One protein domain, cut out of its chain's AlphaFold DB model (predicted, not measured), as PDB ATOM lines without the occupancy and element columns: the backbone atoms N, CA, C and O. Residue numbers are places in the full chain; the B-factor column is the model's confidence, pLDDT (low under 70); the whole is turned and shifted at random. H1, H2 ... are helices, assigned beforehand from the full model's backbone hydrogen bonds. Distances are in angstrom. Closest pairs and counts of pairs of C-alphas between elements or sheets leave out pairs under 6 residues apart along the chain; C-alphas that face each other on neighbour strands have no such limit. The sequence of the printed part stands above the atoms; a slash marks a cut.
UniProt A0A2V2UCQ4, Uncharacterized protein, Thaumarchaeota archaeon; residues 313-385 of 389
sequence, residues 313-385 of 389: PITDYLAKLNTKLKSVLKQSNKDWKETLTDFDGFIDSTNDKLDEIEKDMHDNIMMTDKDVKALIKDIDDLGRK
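AT A GLANCE: This is residues 313 to 385 of the 389 residues of an uncharacterized protein of Thaumarchaeota archaeon (UniProt A0A2V2UCQ4). What shape is this? A loose chain folds back on itself: H1 and H2 run out end to end, residues 342 to 349 turn, and H3 returns beside H2, then H4 beside H1, with a corner between H3 and H4. What builds it? The 73 printed residues hold four named helices, H1 to H4 in order, and no named strand: all helix, loose, radius of gyration of the C-alphas 15.5 A, spans 51 by 22 by 21 A.

IN THESE COORDINATES: Where are the helices? H1, residues 313 to 328, 22.7 A, begins at C-alpha 313 (228.439, 249.418, 248.686). H2 is residues 330 to 341, 16.5 A; H3, 350 to 368, 25.9 A; H4, 370 to 383, 20.0 A, ending at C-alpha 383 (222.744, 243.690, 233.109). Is one kinked? H3 has a kink of 26 degrees near residue 362.

HOW THE PARTS SIT: Which touch? H2, with residues 332 to 336 alone, and H3, with 357 to 365 alone, form a hairpin; they only just touch, with 3 pairs of C-alphas within 8 A, closest Ser 332 and Met 361, 7.0 A, at a shallow tilt of 24 degrees, opposite ways. H1 and H3 only just touch, with 3 such pairs, only at their ends, closest Val 328 and Met 366, 6.8 A. Where is H4? It is close but not clearly touching H1, closest C-alphas Leu 325 and Val 372, 7.8 A, and about perpendicular to H3, 86 degrees. Are the backbones complete? Every O i to N i+4 pair is within hydrogen-bond range in H1, H2 and H4, and 12 of 15 in H3.

THE WHOLE: How large is it? The farthest C-alphas, Gly 345 and Lys 385, are 51.3 A apart. Is it whole and confident? The printed part has no cut and no long link, and no printed residue is under 70 in pLDDT.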
ATOM      1  N   PRO A 313     227.569 250.279 249.488       93.94
ATOM      2  CA  PRO A 313     228.439 249.418 248.686       93.94
ATOM      3  C   PRO A 313     228.580 249.868 247.224       93.94
ATOM      4  O   PRO A 313     229.669 249.763 246.662       93.94
ATOM      5  N   ILE A 314     227.513 250.401 246.617       90.88
ATOM      6  CA  ILE A 314     227.546 250.934 245.251       90.88
ATOM      7  C   ILE A 314     228.332 252.244 245.217       90.88
ATOM      8  O   ILE A 314     229.188 252.406 244.354       90.88
ATOM      9  N   THR A 315     228.121 253.159 246.170       93.12
ATOM     10  CA  THR A 315     228.896 254.414 246.210       93.12
ATOM     11  C   THR A 315     230.388 254.164 246.429       93.12
ATOM     12  O   THR A 315     231.218 254.773 245.756       93.12
ATOM     13  N   ASP A 316     230.744 253.226 247.311       93.06
ATOM     14  CA  ASP A 316     232.135 252.838 247.570       93.06
ATOM     15  C   ASP A 316     232.771 252.203 246.324       93.06
ATOM     16  O   ASP A 316     233.945 252.436 246.018       93.06
ATOM     17  N   TYR A 317     231.993 251.414 245.581       92.12
ATOM     18  CA  TYR A 317     232.413 250.845 244.308       92.12
ATOM     19  C   TYR A 317     232.628 251.922 243.235       92.12
ATOM     20  O   TYR A 317     233.696 251.954 242.625       92.12
ATOM     21  N   LEU A 318     231.676 252.846 243.055       92.50
ATOM     22  CA  LEU A 318     231.787 253.970 242.119       92.50
ATOM     23  C   LEU A 318     232.998 254.856 242.436       92.50
ATOM     24  O   LEU A 318     233.696 255.293 241.524       92.50
ATOM     25  N   ALA A 319     233.303 255.080 243.718       92.75
ATOM     26  CA  ALA A 319     234.496 255.817 244.126       92.75
ATOM     27  C   ALA A 319     235.786 255.108 243.676       92.75
ATOM     28  O   ALA A 319     236.653 255.735 243.063       92.75
ATOM     29  N   LYS A 320     235.897 253.791 243.912       93.56
ATOM     30  CA  LYS A 320     237.043 252.983 243.454       93.56
ATOM     31  C   LYS A 320     237.153 252.963 241.931       93.56
ATOM     32  O   LYS A 320     238.254 253.112 241.399       93.56
ATOM     33  N   LEU A 321     236.022 252.818 241.243       92.62
ATOM     34  CA  LEU A 321     235.949 252.854 239.789       92.62
ATOM     35  C   LEU A 321     236.453 254.196 239.251       92.62
ATOM     36  O   LEU A 321     237.365 254.221 238.428       92.62
ATOM     37  N   ASN A 322     235.948 255.310 239.782       93.56
ATOM     38  CA  ASN A 322     236.391 256.651 239.411       93.56
ATOM     39  C   ASN A 322     237.898 256.839 239.625       93.56
ATOM     40  O   ASN A 322     238.566 257.423 238.773       93.56
ATOM     41  N   THR A 323     238.463 256.327 240.722       94.56
ATOM     42  CA  THR A 323     239.916 256.353 240.947       94.56
ATOM     43  C   THR A 323     240.675 255.571 239.872       94.56
ATOM     44  O   THR A 323     241.666 256.080 239.342       94.56
ATOM     45  N   LYS A 324     240.211 254.368 239.509       93.12
ATOM     46  CA  LYS A 324     240.824 253.565 238.440       93.12
ATOM     47  C   LYS A 324     240.727 254.276 237.088       93.12
ATOM     48  O   LYS A 324     241.759 254.437 236.440       93.12
ATOM     49  N   LEU A 325     239.553 254.764 236.689       94.06
ATOM     50  CA  LEU A 325     239.366 255.464 235.410       94.06
ATOM     51  C   LEU A 325     240.212 256.739 235.325       94.06
ATOM     52  O   LEU A 325     240.903 256.951 234.331       94.06
ATOM     53  N   LYS A 326     240.275 257.535 236.401       94.69
ATOM     54  CA  LYS A 326     241.180 258.693 236.481       94.69
ATOM     55  C   LYS A 326     242.645 258.303 236.301       94.69
ATOM     56  O   LYS A 326     243.398 259.071 235.713       94.69
ATOM     57  N   SER A 327     243.062 257.138 236.804       95.38
ATOM     58  CA  SER A 327     244.436 256.655 236.621       95.38
ATOM     59  C   SER A 327     244.734 256.279 235.166       95.38
ATOM     60  O   SER A 327     245.802 256.632 234.674       95.38
ATOM     61  N   VAL A 328     243.776 255.651 234.475       95.50
ATOM     62  CA  VAL A 328     243.879 255.277 233.053       95.50
ATOM     63  C   VAL A 328     243.965 256.528 232.179       95.50
ATOM     64  O   VAL A 328     244.832 256.638 231.319       95.50
ATOM     65  N   LEU A 329     243.123 257.521 232.463       96.19
ATOM     66  CA  LEU A 329     243.031 258.762 231.694       96.19
ATOM     67  C   LEU A 329     244.083 259.818 232.066       96.19
ATOM     68  O   LEU A 329     244.127 260.882 231.452       96.19
ATOM     69  N   LYS A 330     244.921 259.566 233.079       95.75
ATOM     70  CA  LYS A 330     245.789 260.587 233.685       95.75
ATOM     71  C   LYS A 330     246.713 261.266 232.675       95.75
ATOM     72  O   LYS A 330     246.859 262.485 232.728       95.75
ATOM     73  N   GLN A 331     247.350 260.482 231.804       94.56
ATOM     74  CA  GLN A 331     248.309 261.008 230.834       94.56
ATOM     75  C   GLN A 331     247.601 261.817 229.744       94.56
ATOM     76  O   GLN A 331     247.922 262.980 229.568       94.56
ATOM     77  N   SER A 332     246.557 261.264 229.126       94.62
ATOM     78  CA  SER A 332     245.778 261.980 228.108       94.62
ATOM     79  C   SER A 332     245.143 263.270 228.632       94.62
ATOM     80  O   SER A 332     245.188 264.295 227.964       94.62
ATOM     81  N   ASN A 333     244.632 263.278 229.871       95.06
ATOM     82  CA  ASN A 333     244.122 264.505 230.488       95.06
ATOM     83  C   ASN A 333     245.215 265.580 230.608       95.06
ATOM     84  O   ASN A 333     244.939 266.764 230.428       95.06
ATOM     85  N   LYS A 334     246.452 265.174 230.916       95.50
ATOM     86  CA  LYS A 334     247.603 266.077 230.945       95.50
ATOM     87  C   LYS A 334     247.933 266.585 229.536       95.50
ATOM     88  O   LYS A 334     248.061 267.793 229.376       95.50
ATOM     89  N   ASP A 335     247.993 265.702 228.543       94.44
ATOM     90  CA  ASP A 335     248.328 266.048 227.153       94.44
ATOM     91  C   ASP A 335     247.298 267.020 226.544       94.44
ATOM     92  O   ASP A 335     247.657 268.027 225.929       94.44
ATOM     93  N   TRP A 336     246.003 266.786 226.786       95.00
ATOM     94  CA  TRP A 336     244.932 267.690 226.360       95.00
ATOM     95  C   TRP A 336     244.979 269.033 227.087       95.00
ATOM     96  O   TRP A 336     244.788 270.071 226.459       95.00
ATOM     97  N   LYS A 337     245.288 269.052 228.389       94.88
ATOM     98  CA  LYS A 337     245.490 270.315 229.116       94.88
ATOM     99  C   LYS A 337     246.651 271.118 228.553       94.88
ATOM    100  O   LYS A 337     246.503 272.322 228.388       94.88
ATOM    101  N   GLU A 338     247.774 270.474 228.252       93.62
ATOM    102  CA  GLU A 338     248.924 271.137 227.629       93.62
ATOM    103  C   GLU A 338     248.542 271.694 226.249       93.62
ATOM    104  O   GLU A 338     248.764 272.872 225.988       93.62
ATOM    105  N   THR A 339     247.843 270.902 225.430       90.50
ATOM    106  CA  THR A 339     247.334 271.327 224.111       90.50
ATOM    107  C   THR A 339     246.395 272.538 224.194       90.50
ATOM    108  O   THR A 339     246.441 273.414 223.336       90.50
ATOM    109  N   LEU A 340     245.538 272.601 225.218       94.31
ATOM    110  CA  LEU A 340     244.573 273.688 225.406       94.31
ATOM    111  C   LEU A 340     245.157 274.917 226.125       94.31
ATOM    112  O   LEU A 340     244.519 275.966 226.120       94.31
ATOM    113  N   THR A 341     246.328 274.804 226.764       90.81
ATOM    114  CA  THR A 341     246.931 275.909 227.536       90.81
ATOM    115  C   THR A 341     247.504 276.988 226.620       90.81
ATOM    116  O   THR A 341     247.304 278.170 226.883       90.81
ATOM    117  N   ASP A 342     248.153 276.579 225.529       85.44
ATOM    118  CA  ASP A 342     248.793 277.474 224.557       85.44
ATOM    119  C   ASP A 342     248.046 277.466 223.208       85.44
ATOM    120  O   ASP A 342     248.653 277.489 222.136       85.44
ATOM    121  N   PHE A 343     246.711 277.379 223.252       88.69
ATOM    122  CA  PHE A 343     245.880 277.348 222.048       88.69
ATOM    123  C   PHE A 343     245.881 278.721 221.356       88.69
ATOM    124  O   PHE A 343     245.514 279.727 221.964       88.69
ATOM    125  N   ASP A 344     246.295 278.767 220.088       89.44
ATOM    126  CA  ASP A 344     246.340 280.009 219.311       89.44
ATOM    127  C   ASP A 344     244.947 280.377 218.775       89.44
ATOM    128  O   ASP A 344     244.281 279.574 218.120       89.44
ATOM    129  N   GLY A 345     244.513 281.609 219.039       90.25
ATOM    130  CA  GLY A 345     243.197 282.110 218.647       90.25
ATOM    131  C   GLY A 345     242.036 281.633 219.530       90.25
ATOM    132  O   GLY A 345     242.207 281.254 220.688       90.25
ATOM    133  N   PHE A 346     240.818 281.718 218.990       91.50
ATOM    134  CA  PHE A 346     239.606 281.239 219.658       91.50
ATOM    135  C   PHE A 346     239.246 279.839 219.166       91.50
ATOM    136  O   PHE A 346     239.409 279.523 217.991       91.50
ATOM    137  N   ILE A 347     238.714 279.015 220.064       92.12
ATOM    138  CA  ILE A 347     238.063 277.760 219.688       92.12
ATOM    139  C   ILE A 347     236.690 278.114 219.109       92.12
ATOM    140  O   ILE A 347     235.890 278.744 219.798       92.12
ATOM    141  N   ASP A 348     236.420 277.691 217.872       87.19
ATOM    142  CA  ASP A 348     235.165 277.992 217.167       87.19
ATOM    143  C   ASP A 348     233.921 277.501 217.933       87.19
ATOM    144  O   ASP A 348     232.926 278.217 218.042       87.19
ATOM    145  N   SER A 349     233.991 276.294 218.506       92.19
ATOM    146  CA  SER A 349     232.980 275.719 219.401       92.19
ATOM    147  C   SER A 349     233.659 274.904 220.498       92.19
ATOM    148  O   SER A 349     234.318 273.894 220.237       92.19
ATOM    149  N   THR A 350     233.507 275.333 221.749       91.94
ATOM    150  CA  THR A 350     234.040 274.597 222.905       91.94
ATOM    151  C   THR A 350     233.322 273.268 223.127       91.94
ATOM    152  O   THR A 350     233.944 272.345 223.643       91.94
ATOM    153  N   ASN A 351     232.059 273.152 222.706       90.88
ATOM    154  CA  ASN A 351     231.305 271.901 222.779       90.88
ATOM    155  C   ASN A 351     231.851 270.880 221.778       90.88
ATOM    156  O   ASN A 351     232.189 269.773 222.173       90.88
ATOM    157  N   ASP A 352     232.055 271.275 220.520       93.12
ATOM    158  CA  ASP A 352     232.591 270.378 219.487       93.12
ATOM    159  C   ASP A 352     234.007 269.915 219.857       93.12
ATOM    160  O   ASP A 352     234.379 268.758 219.654       93.12
ATOM    161  N   LYS A 353     234.807 270.818 220.447       93.31
ATOM    162  CA  LYS A 353     236.142 270.469 220.936       93.31
ATOM    163  C   LYS A 353     236.085 269.522 222.134       93.31
ATOM    164  O   LYS A 353     236.929 268.634 222.233       93.31
ATOM    165  N   LEU A 354     235.116 269.693 223.031       93.88
ATOM    166  CA  LEU A 354     234.891 268.762 224.134       93.88
ATOM    167  C   LEU A 354     234.490 267.378 223.608       93.88
ATOM    168  O   LEU A 354     235.086 266.397 224.039       93.88
ATOM    169  N   ASP A 355     233.587 267.305 222.629       94.62
ATOM    170  CA  ASP A 355     233.169 266.047 221.997       94.62
ATOM    171  C   ASP A 355     234.355 265.308 221.346       94.62
ATOM    172  O   ASP A 355     234.479 264.086 221.463       94.62
ATOM    173  N   GLU A 356     235.268 266.034 220.686       94.56
ATOM    174  CA  GLU A 356     236.513 265.473 220.135       94.56
ATOM    175  C   GLU A 356     237.386 264.847 221.233       94.56
ATOM    176  O   GLU A 356     237.851 263.712 221.088       94.56
ATOM    177  N   ILE A 357     237.586 265.575 222.337       95.25
ATOM    178  CA  ILE A 357     238.388 265.124 223.481       95.25
ATOM    179  C   ILE A 357     237.746 263.896 224.128       95.25
ATOM    180  O   ILE A 357     238.427 262.900 224.374       95.25
ATOM    181  N   GLU A 358     236.440 263.944 224.393       94.94
ATOM    182  CA  GLU A 358     235.704 262.839 225.003       94.94
ATOM    183  C   GLU A 358     235.769 261.585 224.133       94.94
ATOM    184  O   GLU A 358     236.029 260.495 224.652       94.94
ATOM    185  N   LYS A 359     235.628 261.732 222.811       95.06
ATOM    186  CA  LYS A 359     235.736 260.619 221.868       95.06
ATOM    187  C   LYS A 359     237.135 260.006 221.846       95.06
ATOM    188  O   LYS A 359     237.251 258.784 221.890       95.06
ATOM    189  N   ASP A 360     238.191 260.820 221.812       94.69
ATOM    190  CA  ASP A 360     239.573 260.327 221.874       94.69
ATOM    191  C   ASP A 360     239.846 259.577 223.189       94.69
ATOM    192  O   ASP A 360     240.305 258.430 223.189       94.69
ATOM    193  N   MET A 361     239.485 260.188 224.321       95.62
ATOM    194  CA  MET A 361     239.656 259.593 225.647       95.62
ATOM    195  C   MET A 361     238.865 258.291 225.806       95.62
ATOM    196  O   MET A 361     239.364 257.332 226.408       95.62
ATOM    197  N   HIS A 362     237.655 258.232 225.253       93.62
ATOM    198  CA  HIS A 362     236.829 257.036 225.263       93.62
ATOM    199  C   HIS A 362     237.414 255.940 224.360       93.62
ATOM    200  O   HIS A 362     237.809 254.880 224.853       93.62
ATOM    201  N   ASP A 363     237.512 256.191 223.054       93.00
ATOM    202  CA  ASP A 363     237.780 255.159 222.048       93.00
ATOM    203  C   ASP A 363     239.241 254.690 222.067       93.00
ATOM    204  O   ASP A 363     239.514 253.490 221.967       93.00
ATOM    205  N   ASN A 364     240.188 255.617 222.235       93.06
ATOM    206  CA  ASN A 364     241.610 255.314 222.078       93.06
ATOM    207  C   ASN A 364     242.295 254.937 223.397       93.06
ATOM    208  O   ASN A 364     243.326 254.257 223.380       93.06
ATOM    209  N   ILE A 365     241.735 255.332 224.546       92.88
ATOM    210  CA  ILE A 365     242.393 255.164 225.851       92.88
ATOM    211  C   ILE A 365     241.569 254.283 226.790       92.88
ATOM    212  O   ILE A 365     242.042 253.222 227.200       92.88
ATOM    213  N   MET A 366     240.331 254.660 227.123       91.25
ATOM    214  CA  MET A 366     239.498 253.839 228.016       91.25
ATOM    215  C   MET A 366     239.191 252.477 227.401       91.25
ATOM    216  O   MET A 366     239.421 251.447 228.033       91.25
ATOM    217  N   MET A 367     238.739 252.464 226.147       91.19
ATOM    218  CA  MET A 367     238.376 251.246 225.428       91.19
ATOM    219  C   MET A 367     239.586 250.460 224.919       91.19
ATOM    220  O   MET A 367     239.412 249.477 224.199       91.19
ATOM    221  N   THR A 368     240.817 250.819 225.296       92.81
ATOM    222  CA  THR A 368     242.019 250.008 225.048       92.81
ATOM    223  C   THR A 368     242.590 249.388 226.326       92.81
ATOM    224  O   THR A 368     243.240 248.340 226.234       92.81
ATOM    225  N   ASP A 369     242.263 249.928 227.507       95.00
ATOM    226  CA  ASP A 369     242.667 249.384 228.807       95.00
ATOM    227  C   ASP A 369     242.010 248.018 229.090       95.00
ATOM    228  O   ASP A 369     240.803 247.814 228.935       95.00
ATOM    229  N   LYS A 370     242.831 247.040 229.494       94.38
ATOM    230  CA  LYS A 370     242.383 245.653 229.694       94.38
ATOM    231  C   LYS A 370     241.425 245.504 230.874       94.38
ATOM    232  O   LYS A 370     240.486 244.716 230.776       94.38
ATOM    233  N   ASP A 371     241.657 246.239 231.956       91.62
ATOM    234  CA  ASP A 371     240.838 246.143 233.164       91.62
ATOM    235  C   ASP A 371     239.485 246.821 232.934       91.62
ATOM    236  O   ASP A 371     238.456 246.300 233.356       91.62
ATOM    237  N   VAL A 372     239.470 247.944 232.205       92.31
ATOM    238  CA  VAL A 372     238.228 248.622 231.796       92.31
ATOM    239  C   VAL A 372     237.387 247.723 230.891       92.31
ATOM    240  O   VAL A 372     236.190 247.578 231.122       92.31
ATOM    241  N   LYS A 373     237.997 247.039 229.914       92.25
ATOM    242  CA  LYS A 373     237.282 246.059 229.075       92.25
ATOM    243  C   LYS A 373     236.684 244.909 229.876       92.25
ATOM    244  O   LYS A 373     235.547 244.518 229.619       92.25
ATOM    245  N   ALA A 374     237.456 244.348 230.808       92.19
ATOM    246  CA  ALA A 374     236.980 243.268 231.667       92.19
ATOM    247  C   ALA A 374     235.788 243.738 232.511       92.19
ATOM    248  O   ALA A 374     234.762 243.068 232.552       92.19
ATOM    249  N   LEU A 375     235.891 244.938 233.080       89.94
ATOM    250  CA  LEU A 375     234.815 245.557 233.832       89.94
ATOM    251  C   LEU A 375     233.543 245.769 232.998       89.94
ATOM    252  O   LEU A 375     232.457 245.458 233.474       89.94
ATOM    253  N   ILE A 376     233.651 246.302 231.777       89.25
ATOM    254  CA  ILE A 376     232.484 246.514 230.902       89.25
ATOM    255  C   ILE A 376     231.771 245.186 230.652       89.25
ATOM    256  O   ILE A 376     230.554 245.109 230.774       89.25
ATOM    257  N   LYS A 377     232.535 244.121 230.398       90.31
ATOM    258  CA  LYS A 377     231.971 242.781 230.241       90.31
ATOM    259  C   LYS A 377     231.251 242.307 231.508       90.31
ATOM    260  O   LYS A 377     230.149 241.777 231.410       90.31
ATOM    261  N   ASP A 378     231.844 242.512 232.682       90.00
ATOM    262  CA  ASP A 378     231.214 242.144 233.955       90.00
ATOM    263  C   ASP A 378     229.911 242.930 234.195       90.00
ATOM    264  O   ASP A 378     228.938 242.376 234.713       90.00
ATOM    265  N   ILE A 379     229.864 244.206 233.792       86.88
ATOM    266  CA  ILE A 379     228.656 245.044 233.833       86.88
ATOM    267  C   ILE A 379     227.598 244.516 232.856       86.88
ATOM    268  O   ILE A 379     226.443 244.365 233.255       86.88
ATOM    269  N   ASP A 380     227.972 244.178 231.621       86.25
ATOM    270  CA  ASP A 380     227.056 243.599 230.629       86.25
ATOM    271  C   ASP A 380     226.460 242.274 231.125       86.25
ATOM    272  O   ASP A 380     225.261 242.020 230.980       86.25
ATOM    273  N   ASP A 381     227.282 241.429 231.750       87.06
ATOM    274  CA  ASP A 381     226.853 240.153 232.325       87.06
ATOM    275  C   ASP A 381     225.944 240.353 233.553       87.06
ATOM    276  O   ASP A 381     225.036 239.552 233.791       87.06
ATOM    277  N   LEU A 382     226.148 241.423 234.331       83.44
ATOM    278  CA  LEU A 382     225.240 241.841 235.404       83.44
ATOM    279  C   LEU A 382     223.909 242.367 234.855       83.44
ATOM    280  O   LEU A 382     222.867 242.013 235.401       83.44
ATOM    281  N   GLY A 383     223.934 243.144 233.770       77.25
ATOM    282  CA  GLY A 383     222.744 243.690 233.109       77.25
ATOM    283  C   GLY A 383     221.812 242.623 232.533       77.25
ATOM    284  O   GLY A 383     220.607 242.826 232.460       77.25
ATOM    285  N   ARG A 384     222.351 241.449 232.181       79.44
ATOM    286  CA  ARG A 384     221.567 240.285 231.724       79.44
ATOM    287  C   ARG A 384     220.870 239.521 232.847       79.44
ATOM    288  O   ARG A 384     220.111 238.596 232.564       79.44
ATOM    289  N   LYS A 385     221.153 239.837 234.110       76.38
ATOM    290  CA  LYS A 385     220.467 239.234 235.257       76.38
ATOM    291  C   LYS A 385     219.199 240.044 235.546       76.38
ATOM    292  O   LYS A 385     219.227 241.264 235.465       76.38
TER     293      LYS A 385